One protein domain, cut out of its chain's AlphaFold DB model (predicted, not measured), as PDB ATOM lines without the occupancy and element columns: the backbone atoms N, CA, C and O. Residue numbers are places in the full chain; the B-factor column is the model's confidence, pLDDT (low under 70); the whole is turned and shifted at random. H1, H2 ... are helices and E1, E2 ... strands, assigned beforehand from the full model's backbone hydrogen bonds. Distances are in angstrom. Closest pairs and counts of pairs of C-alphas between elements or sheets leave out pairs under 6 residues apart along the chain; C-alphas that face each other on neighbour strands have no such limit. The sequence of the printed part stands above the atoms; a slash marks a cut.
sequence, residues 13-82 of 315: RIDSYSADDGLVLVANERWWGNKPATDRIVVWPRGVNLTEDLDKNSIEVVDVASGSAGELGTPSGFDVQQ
ATOM      1  N   ARG A  13     -42.781  37.867 -28.302       95.38
ATOM      2  CA  ARG A  13     -41.744  37.189 -27.515       95.38
ATOM      3  C   ARG A  13     -40.720  36.543 -28.441       95.38
ATOM      4  O   ARG A  13     -41.044  36.197 -29.575       95.38
ATOM      5  N   ILE A  14     -39.503  36.364 -27.937       96.12
ATOM      6  CA  ILE A  14     -38.453  35.647 -28.661       96.12
ATOM      7  C   ILE A  14     -38.833  34.167 -28.728       96.12
ATOM      8  O   ILE A  14     -39.143  33.553 -27.705       96.12
ATOM      9  N   ASP A  15     -38.807  33.613 -29.934       95.06
ATOM     10  CA  ASP A  15     -38.987  32.185 -30.180       95.06
ATOM     11  C   ASP A  15     -37.633  31.495 -30.370       95.06
ATOM     12  O   ASP A  15     -37.302  30.541 -29.665       95.06
ATOM     13  N   SER A  16     -36.801  32.031 -31.262       93.75
ATOM     14  CA  SER A  16     -35.483  31.480 -31.562       93.75
ATOM     15  C   SER A  16     -34.524  32.543 -32.096       93.75
ATOM     16  O   SER A  16     -34.923  33.643 -32.475       93.75
ATOM     17  N   TYR A  17     -33.235  32.212 -32.078       91.31
ATOM     18  CA  TYR A  17     -32.192  32.972 -32.755       91.31
ATOM     19  C   TYR A  17     -31.127  32.013 -33.280       91.31
ATOM     20  O   TYR A  17     -30.636  31.162 -32.527       91.31
ATOM     21  N   SER A  18     -30.753  32.182 -34.543       88.69
ATOM     22  CA  SER A  18     -29.539  31.619 -35.130       88.69
ATOM     23  C   SER A  18     -28.943  32.634 -36.115       88.69
ATOM     24  O   SER A  18     -29.617  33.577 -36.531       88.69
ATOM     25  N   ALA A  19     -27.668  32.470 -36.470       83.62
ATOM     26  CA  ALA A  19     -27.057  33.301 -37.509       83.62
ATOM     27  C   ALA A  19     -27.698  33.056 -38.888       83.62
ATOM     28  O   ALA A  19     -27.766  33.980 -39.692       83.62
ATOM     29  N   ASP A  20     -28.202  31.839 -39.115       84.50
ATOM     30  CA  ASP A  20     -28.749  31.391 -40.397       84.50
ATOM     31  C   ASP A  20     -30.253  31.661 -40.546       84.50
ATOM     32  O   ASP A  20     -30.733  31.694 -41.670       84.50
ATOM     33  N   ASP A  21     -30.992  31.845 -39.442       85.25
ATOM     34  CA  ASP A  21     -32.459  32.019 -39.417       85.25
ATOM     35  C   ASP A  21     -32.903  33.389 -38.865       85.25
ATOM     36  O   ASP A  21     -34.101  33.686 -38.811       85.25
ATOM     37  N   GLY A  22     -31.952  34.207 -38.402       90.75
ATOM     38  CA  GLY A  22     -32.216  35.497 -37.771       90.75
ATOM     39  C   GLY A  22     -32.848  35.378 -36.381       90.75
ATOM     40  O   GLY A  22     -32.881  34.314 -35.757       90.75
ATOM     41  N   LEU A  23     -33.329  36.508 -35.856       93.69
ATOM     42  CA  LEU A  23     -34.093  36.565 -34.608       93.69
ATOM     43  C   LEU A  23     -35.579  36.390 -34.920       93.69
ATOM     44  O   LEU A  23     -36.208  37.277 -35.497       93.69
ATOM     45  N   VAL A  24     -36.151  35.270 -34.493       95.25
ATOM     46  CA  VAL A  24     -37.567  34.969 -34.691       95.25
ATOM     47  C   VAL A  24     -38.370  35.448 -33.490       95.25
ATOM     48  O   VAL A  24     -38.148  35.032 -32.349       95.25
ATOM     49  N   LEU A  25     -39.343  36.308 -33.766       96.31
ATOM     50  CA  LEU A  25     -40.313  36.822 -32.814       96.31
ATOM     51  C   LEU A  25     -41.699  36.271 -33.159       96.31
ATOM     52  O   LEU A  25     -42.100  36.273 -34.322       96.31
ATOM     53  N   VAL A  26     -42.447  35.834 -32.150       96.88
ATOM     54  CA  VAL A  26     -43.830  35.351 -32.298       96.88
ATOM     55  C   VAL A  26     -44.762  36.111 -31.372       96.88
ATOM     56  O   VAL A  26     -44.319  36.653 -30.354       96.88
ATOM     57  N   ALA A  27     -46.044  36.184 -31.728       96.94
ATOM     58  CA  ALA A  27     -47.048  36.865 -30.920       96.94
ATOM     59  C   ALA A  27     -47.009  36.383 -29.456       96.94
ATOM     60  O   ALA A  27     -46.996  35.187 -29.169       96.94
ATOM     61  N   ASN A  28     -46.975  37.327 -28.515       95.56
ATOM     62  CA  ASN A  28     -46.978  37.032 -27.088       95.56
ATOM     63  C   ASN A  28     -48.416  36.829 -26.611       95.56
ATOM     64  O   ASN A  28     -49.192  37.775 -26.482       95.56
ATOM     65  N   GLU A  29     -48.757  35.593 -26.276       92.44
ATOM     66  CA  GLU A  29     -50.098  35.196 -25.855       92.44
ATOM     67  C   GLU A  29     -50.504  35.823 -24.508       92.44
ATOM     68  O   GLU A  29     -51.683  35.850 -24.159       92.44
ATOM     69  N   ARG A  30     -49.527  36.341 -23.747       93.12
ATOM     70  CA  ARG A  30     -49.725  37.035 -22.465       93.12
ATOM     71  C   ARG A  30     -49.756  38.560 -22.596       93.12
ATOM     72  O   ARG A  30     -49.867  39.245 -21.579       93.12
ATOM     73  N   TRP A  31     -49.628  39.104 -23.806       95.75
ATOM     74  CA  TRP A  31     -49.716  40.541 -24.032       95.75
ATOM     75  C   TRP A  31     -51.125  41.051 -23.712       95.75
ATOM     76  O   TRP A  31     -52.126  40.520 -24.188       95.75
ATOM     77  N   TRP A  32     -51.194  42.087 -22.880       93.44
ATOM     78  CA  TRP A  32     -52.445  42.623 -22.339       93.44
ATOM     79  C   TRP A  32     -53.059  43.735 -23.206       93.44
ATOM     80  O   TRP A  32     -54.192  44.143 -22.956       93.44
ATOM     81  N   GLY A  33     -52.314  44.248 -24.189       95.06
ATOM     82  CA  GLY A  33     -52.751  45.319 -25.085       95.06
ATOM     83  C   GLY A  33     -53.365  44.810 -26.392       95.06
ATOM     84  O   GLY A  33     -53.839  43.678 -26.495       95.06
ATOM     85  N   ASN A  34     -53.332  45.662 -27.422       95.56
ATOM     86  CA  ASN A  34     -53.799  45.298 -28.761       95.56
ATOM     87  C   ASN A  34     -53.006  44.106 -29.294       95.56
ATOM     88  O   ASN A  34     -51.774  44.129 -29.290       95.56
ATOM     89  N   LYS A  35     -53.719  43.077 -29.762       92.25
ATOM     90  CA  LYS A  35     -53.089  41.897 -30.354       92.25
ATOM     91  C   LYS A  35     -52.257  42.299 -31.578       92.25
ATOM     92  O   LYS A  35     -52.706  43.168 -32.332       92.25
ATOM     93  N   PRO A  36     -51.084  41.682 -31.785       94.00
ATOM     94  CA  PRO A  36     -50.305  41.921 -32.989       94.00
ATOM     95  C   PRO A  36     -51.094  41.531 -34.244       94.00
ATOM     96  O   PRO A  36     -51.888  40.593 -34.212       94.00
ATOM     97  N   ALA A  37     -50.888  42.271 -35.334       93.25
ATOM     98  CA  ALA A  37     -51.545  41.999 -36.613       93.25
ATOM     99  C   ALA A  37     -50.867  40.868 -37.403       93.25
ATOM    100  O   ALA A  37     -51.507  40.256 -38.254       93.25
ATOM    101  N   THR A  38     -49.589  40.593 -37.124       93.81
ATOM    102  CA  THR A  38     -48.835  39.481 -37.701       93.81
ATOM    103  C   THR A  38     -48.459  38.490 -36.606       93.81
ATOM    104  O   THR A  38     -48.174  38.861 -35.470       93.81
ATOM    105  N   ASP A  39     -48.463  37.202 -36.941       93.81
ATOM    106  CA  ASP A  39     -48.182  36.149 -35.959       93.81
ATOM    107  C   ASP A  39     -46.679  35.964 -35.708       93.81
ATOM    108  O   ASP A  39     -46.274  35.452 -34.659       93.81
ATOM    109  N   ARG A  40     -45.847  36.380 -36.672       95.12
ATOM    110  CA  ARG A  40     -44.401  36.156 -36.690       95.12
ATOM    111  C   ARG A  40     -43.670  37.312 -37.365       95.12
ATOM    112  O   ARG A  40     -44.115  37.804 -38.397       95.12
ATOM    113  N   ILE A  41     -42.527  37.686 -36.801       95.19
ATOM    114  CA  ILE A  41     -41.556  38.623 -37.376       95.19
ATOM    115  C   ILE A  41     -40.189  37.938 -37.350       95.19
ATOM    116  O   ILE A  41     -39.848  37.278 -36.367       95.19
ATOM    117  N   VAL A  42     -39.402  38.098 -38.411       93.69
ATOM    118  CA  VAL A  42     -37.985  37.718 -38.414       93.69
ATOM    119  C   VAL A  42     -37.163  38.979 -38.558       93.69
ATOM    120  O   VAL A  42     -37.382  39.757 -39.480       93.69
ATOM    121  N   VAL A  43     -36.236  39.188 -37.631       92.06
ATOM    122  CA  VAL A  43     -35.312  40.317 -37.670       92.06
ATOM    123  C   VAL A  43     -33.949  39.803 -38.093       92.06
ATOM    124  O   VAL A  43     -33.361  38.947 -37.425       92.06
ATOM    125  N   TRP A  44     -33.442  40.352 -39.187       87.94
ATOM    126  CA  TRP A  44     -32.123  40.035 -39.708       87.94
ATOM    127  C   TRP A  44     -31.119  41.131 -39.352       87.94
ATOM    128  O   TRP A  44     -31.443  42.316 -39.458       87.94
ATOM    129  N   PRO A  45     -29.900  40.771 -38.914       79.31
ATOM    130  CA  PRO A  45     -28.825  41.740 -38.776       79.31
ATOM    131  C   PRO A  45     -28.293  42.163 -40.156       79.31
ATOM    132  O   PRO A  45     -28.645  41.603 -41.195       79.31
ATOM    133  N   ARG A  46     -27.372  43.132 -40.158       74.25
ATOM    134  CA  ARG A  46     -26.580  43.476 -41.348       74.25
ATOM    135  C   ARG A  46     -25.827  42.234 -41.858       74.25
ATOM    136  O   ARG A  46     -25.394  41.413 -41.053       74.25
ATOM    137  N   GLY A  47     -25.634  42.131 -43.173       73.69
ATOM    138  CA  GLY A  47     -24.933  41.005 -43.812       73.69
ATOM    139  C   GLY A  47     -25.828  40.079 -44.641       73.69
ATOM    140  O   GLY A  47     -25.313  39.178 -45.294       73.69
ATOM    141  N   VAL A  48     -27.141  40.323 -44.656       79.12
ATOM    142  CA  VAL A  48     -28.062  39.732 -45.638       79.12
ATOM    143  C   VAL A  48     -27.871  40.355 -47.023       79.12
ATOM    144  O   VAL A  48     -27.413  41.498 -47.143       79.12
ATOM    145  N   ASN A  49     -28.218  39.616 -48.077       81.12
ATOM    146  CA  ASN A  49     -28.146  40.116 -49.446       81.12
ATOM    147  C   ASN A  49     -29.415  40.914 -49.764       81.12
ATOM    148  O   ASN A  49     -30.310  40.418 -50.441       81.12
ATOM    149  N   LEU A  50     -29.474  42.157 -49.272       80.88
ATOM    150  CA  LEU A  50     -30.666  43.007 -49.359       80.88
ATOM    151  C   LEU A  50     -31.235  43.105 -50.780       80.88
ATOM    152  O   LEU A  50     -32.445  43.028 -50.933       80.88
ATOM    153  N   THR A  51     -30.400  43.227 -51.816       79.25
ATOM    154  CA  THR A  51     -30.876  43.273 -53.210       79.25
ATOM    155  C   THR A  51     -31.607  41.989 -53.602       79.25
ATOM    156  O   THR A  51     -32.718  42.043 -54.116       79.25
ATOM    157  N   GLU A  52     -31.008  40.827 -53.331       81.69
ATOM    158  CA  GLU A  52     -31.612  39.531 -53.655       81.69
ATOM    159  C   GLU A  52     -32.867  39.256 -52.816       81.69
ATOM    160  O   GLU A  52     -33.842  38.695 -53.318       81.69
ATOM    161  N   ASP A  53     -32.855  39.658 -51.549       82.19
ATOM    162  CA  ASP A  53     -33.960  39.427 -50.627       82.19
ATOM    163  C   ASP A  53     -35.165  40.332 -50.928       82.19
ATOM    164  O   ASP A  53     -36.312  39.882 -50.805       82.19
ATOM    165  N   LEU A  54     -34.906  41.565 -51.384       80.50
ATOM    166  CA  LEU A  54     -35.898  42.482 -51.943       80.50
ATOM    167  C   LEU A  54     -36.483  41.938 -53.255       80.50
ATOM    168  O   LEU A  54     -37.701  41.865 -53.386       80.50
ATOM    169  N   ASP A  55     -35.646  41.468 -54.188       78.44
ATOM    170  CA  ASP A  55     -36.098  40.886 -55.465       78.44
ATOM    171  C   ASP A  55     -36.987  39.645 -55.267       78.44
ATOM    172  O   ASP A  55     -37.897  39.371 -56.057       78.44
ATOM    173  N   LYS A  56     -36.736  38.873 -54.204       82.31
ATOM    174  CA  LYS A  56     -37.524  37.689 -53.835       82.31
ATOM    175  C   LYS A  56     -38.778  38.004 -53.016       82.31
ATOM    176  O   LYS A  56     -39.504  37.062 -52.693       82.31
ATOM    177  N   ASN A  57     -39.037  39.269 -52.671       76.56
ATOM    178  CA  ASN A  57     -40.073  39.676 -51.711       76.56
ATOM    179  C   ASN A  57     -39.987  38.891 -50.386       76.56
ATOM    180  O   ASN A  57     -41.000  38.464 -49.836       76.56
ATOM    181  N   SER A  58     -38.765  38.636 -49.916       83.12
ATOM    182  CA  SER A  58     -38.495  37.902 -48.669       83.12
ATOM    183  C   SER A  58     -38.218  38.812 -47.470       83.12
ATOM    184  O   SER A  58     -38.041  38.324 -46.355       83.12
ATOM    185  N   ILE A  59     -38.197  40.125 -47.707       85.38
ATOM    186  CA  ILE A  59     -38.136  41.178 -46.700       85.38
ATOM    187  C   ILE A  59     -39.330  42.099 -46.915       85.38
ATOM    188  O   ILE A  59     -39.579  42.523 -48.039       85.38
ATOM    189  N   GLU A  60     -40.043  42.426 -45.843       86.06
ATOM    190  CA  GLU A  60     -41.173  43.358 -45.886       86.06
ATOM    191  C   GLU A  60     -40.829  44.772 -45.394       86.06
ATOM    192  O   GLU A  60     -41.629  45.675 -45.599       86.06
ATOM    193  N   VAL A  61     -39.694  44.967 -44.707       87.12
ATOM    194  CA  VAL A  61     -39.260  46.264 -44.150       87.12
ATOM    195  C   VAL A  61     -37.732  46.368 -44.167       87.12
ATOM    196  O   VAL A  61     -37.053  45.446 -43.707       87.12
ATOM    197  N   VAL A  62     -37.188  47.508 -44.613       83.62
ATOM    198  CA  VAL A  62     -35.738  47.778 -44.634       83.62
ATOM    199  C   VAL A  62     -35.400  49.087 -43.910       83.62
ATOM    200  O   VAL A  62     -35.400  50.171 -44.483       83.62
ATOM    201  N   ASP A  63     -35.003  48.988 -42.642       81.44
ATOM    202  CA  ASP A  63     -34.516  50.139 -41.868       81.44
ATOM    203  C   ASP A  63     -33.005  50.342 -42.077       81.44
ATOM    204  O   ASP A  63     -32.167  49.730 -41.401       81.44
ATOM    205  N   VAL A  64     -32.653  51.172 -43.062       79.38
ATOM    206  CA  VAL A  64     -31.267  51.521 -43.389       79.38
ATOM    207  C   VAL A  64     -31.113  53.005 -43.681       79.38
ATOM    208  O   VAL A  64     -31.977  53.664 -44.246       79.38
ATOM    209  N   ALA A  65     -29.926  53.509 -43.371       76.81
ATOM    210  CA  ALA A  65     -29.513  54.840 -43.760       76.81
ATOM    211  C   ALA A  65     -29.388  54.928 -45.282       76.81
ATOM    212  O   ALA A  65     -28.835  54.003 -45.892       76.81
ATOM    213  N   SER A  66     -29.809  56.055 -45.862       77.88
ATOM    214  CA  SER A  66     -29.670  56.336 -47.294       77.88
ATOM    215  C   SER A  66     -28.272  55.978 -47.787       77.88
ATOM    216  O   SER A  66     -27.284  56.400 -47.192       77.88
ATOM    217  N   GLY A  67     -28.172  55.131 -48.814       80.94
ATOM    218  CA  GLY A  67     -26.902  54.699 -49.416       80.94
ATOM    219  C   GLY A  67     -25.978  53.823 -48.549       80.94
ATOM    220  O   GLY A  67     -24.980  53.310 -49.058       80.94
ATOM    221  N   SER A  68     -26.275  53.594 -47.263       80.38
ATOM    222  CA  SER A  68     -25.415  52.808 -46.349       80.38
ATOM    223  C   SER A  68     -25.375  51.308 -46.667       80.38
ATOM    224  O   SER A  68     -24.447  50.603 -46.259       80.38
ATOM    225  N   ALA A  69     -26.378  50.825 -47.401       78.12
ATOM    226  CA  ALA A  69     -26.455  49.478 -47.958       78.12
ATOM    227  C   ALA A  69     -26.009  49.421 -49.436       78.12
ATOM    228  O   ALA A  69     -26.136  48.380 -50.073       78.12
ATOM    229  N   GLY A  70     -25.474  50.523 -49.977       79.31
ATOM    230  CA  GLY A  70     -25.279  50.705 -51.415       79.31
ATOM    231  C   GLY A  70     -26.552  51.179 -52.115       79.31
ATOM    232  O   GLY A  70     -27.529  51.563 -51.470       79.31
ATOM    233  N   GLU A  71     -26.525  51.181 -53.447       75.69
ATOM    234  CA  GLU A  71     -27.707  51.478 -54.256       75.69
ATOM    235  C   GLU A  71     -28.686  50.302 -54.176       75.69
ATOM    236  O   GLU A  71     -28.521  49.280 -54.844       75.69
ATOM    237  N   LEU A  72     -29.707  50.444 -53.334       74.31
ATOM    238  CA  LEU A  72     -30.872  49.572 -53.348       74.31
ATOM    239  C   LEU A  72     -31.841  50.136 -54.389       74.31
ATOM    240  O   LEU A  72     -32.348  51.246 -54.233       74.31
ATOM    241  N   GLY A  73     -32.081  49.403 -55.475       68.75
ATOM    242  CA  GLY A  73     -33.206  49.732 -56.349       68.75
ATOM    243  C   GLY A  73     -34.506  49.608 -55.556       68.75
ATOM    244  O   GLY A  73     -34.620  48.708 -54.734       68.75
ATOM    245  N   THR A  74     -35.479  50.490 -55.786       70.56
ATOM    246  CA  THR A  74     -36.818  50.350 -55.196       70.56
ATOM    247  C   THR A  74     -37.618  49.326 -56.004       70.56
ATOM    248  O   THR A  74     -37.998  49.632 -57.142       70.56
ATOM    249  N   PRO A  75     -37.886  48.116 -55.484       69.62
ATOM    250  CA  PRO A  75     -38.689  47.140 -56.203       69.62
ATOM    251  C   PRO A  75     -40.148  47.601 -56.272       69.62
ATOM    252  O   PRO A  75     -40.626  48.393 -55.458       69.62
ATOM    253  N   SER A  76     -40.896  47.073 -57.240       71.06
ATOM    254  CA  SER A  76     -42.333  47.332 -57.324       71.06
ATOM    255  C   SER A  76     -43.050  46.810 -56.074       71.06
ATOM    256  O   SER A  76     -42.989  45.612 -55.805       71.06
ATOM    257  N   GLY A  77     -43.783  47.680 -55.373       77.62
ATOM    258  CA  GLY A  77     -44.564  47.316 -54.184       77.62
ATOM    259  C   GLY A  77     -43.977  47.778 -52.848       77.62
ATOM    260  O   GLY A  77     -44.627  47.552 -51.833       77.62
ATOM    261  N   PHE A  78     -42.815  48.437 -52.858       80.12
ATOM    262  CA  PHE A  78     -42.233  49.120 -51.697       80.12
ATOM    263  C   PHE A  78     -42.517  50.625 -51.743       80.12
ATOM    264  O   PHE A  78     -42.558  51.217 -52.826       80.12
ATOM    265  N   ASP A  79     -42.678  51.230 -50.566       83.44
ATOM    266  CA  ASP A  79     -42.939  52.655 -50.376       83.44
ATOM    267  C   ASP A  79     -41.730  53.298 -49.683       83.44
ATOM    268  O   ASP A  79     -41.627  53.353 -48.457       83.44
ATOM    269  N   VAL A  80     -40.819  53.873 -50.470       81.88
ATOM    270  CA  VAL A  80     -39.659  54.567 -49.900       81.88
ATOM    271  C   VAL A  80     -40.113  55.833 -49.182       81.88
ATOM    272  O   VAL A  80     -40.744  56.713 -49.772       81.88
ATOM    273  N   GLN A  81     -39.753  55.940 -47.906       80.38
ATOM    274  CA  GLN A  81     -39.928  57.151 -47.119       80.38
ATOM    275  C   GLN A  81     -38.571  57.634 -46.624       80.38
ATOM    276  O   GLN A  81     -37.688  56.845 -46.322       80.38
ATOM    277  N   GLN A  82     -38.409  58.950 -46.515       78.00
ATOM    278  CA  GLN A  82     -37.280  59.534 -45.803       78.00
ATOM    279  C   GLN A  82     -37.801  60.267 -44.585       78.00
ATOM    280  O   GLN A  82     -38.666  61.134 -44.697       78.00
TER     281      GLN A  82
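AT A GLANCE: This is residues 13 to 82 of the 315 residues of the protein "SBP_bac_5 domain-containing protein" of Rhodococcus sp. P27 (UniProt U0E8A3). Little regular structure: a small three-stranded sheet, E1 to E3, makes one end of an elongated model, and short helix H1 with a long winding stretch, residues 56 to 82, makes the other. The printed part has 70 residues, in the order E1, E2, E3, H1, of mixed class with 22 in named elements. It is loose, radius of gyration of the C-alphas 14.3 A, spanning 41 by 26 by 21 A.

IN THESE COORDINATES: Find C-alpha 13 at (-41.744, 37.189, -27.515); from there E1 runs to residue 18, 15.4 A. E2, residues 22 to 27, spans 16.4 A; E3 holds residues 40 to 43. H1, residues 50 to 55, ends at C-alpha 55, (-36.098, 40.886, -55.465).

HOW THE PARTS SIT: The sheet is a meander, each strand the antiparallel neighbour of the one before, in order E1, E2, E3. Look at hairpin E1 and E2, 161 degrees: N 15 and O 24 are within hydrogen-bond range at 2.9 A. In hairpin E2 and E3, 153 degrees, see N 25 and O 41, 2.8 A. H1 is not on the sheet; each O i to N i+4 pair in it is within hydrogen-bond range.

THE WHOLE: The C-alphas of Trp 32 and Glu 71, the two farthest apart, are 41.3 A apart. The printed part has no cut; E2 to E3 is a long link of 12 residues. Residues 73 and 75 have pLDDT under 70.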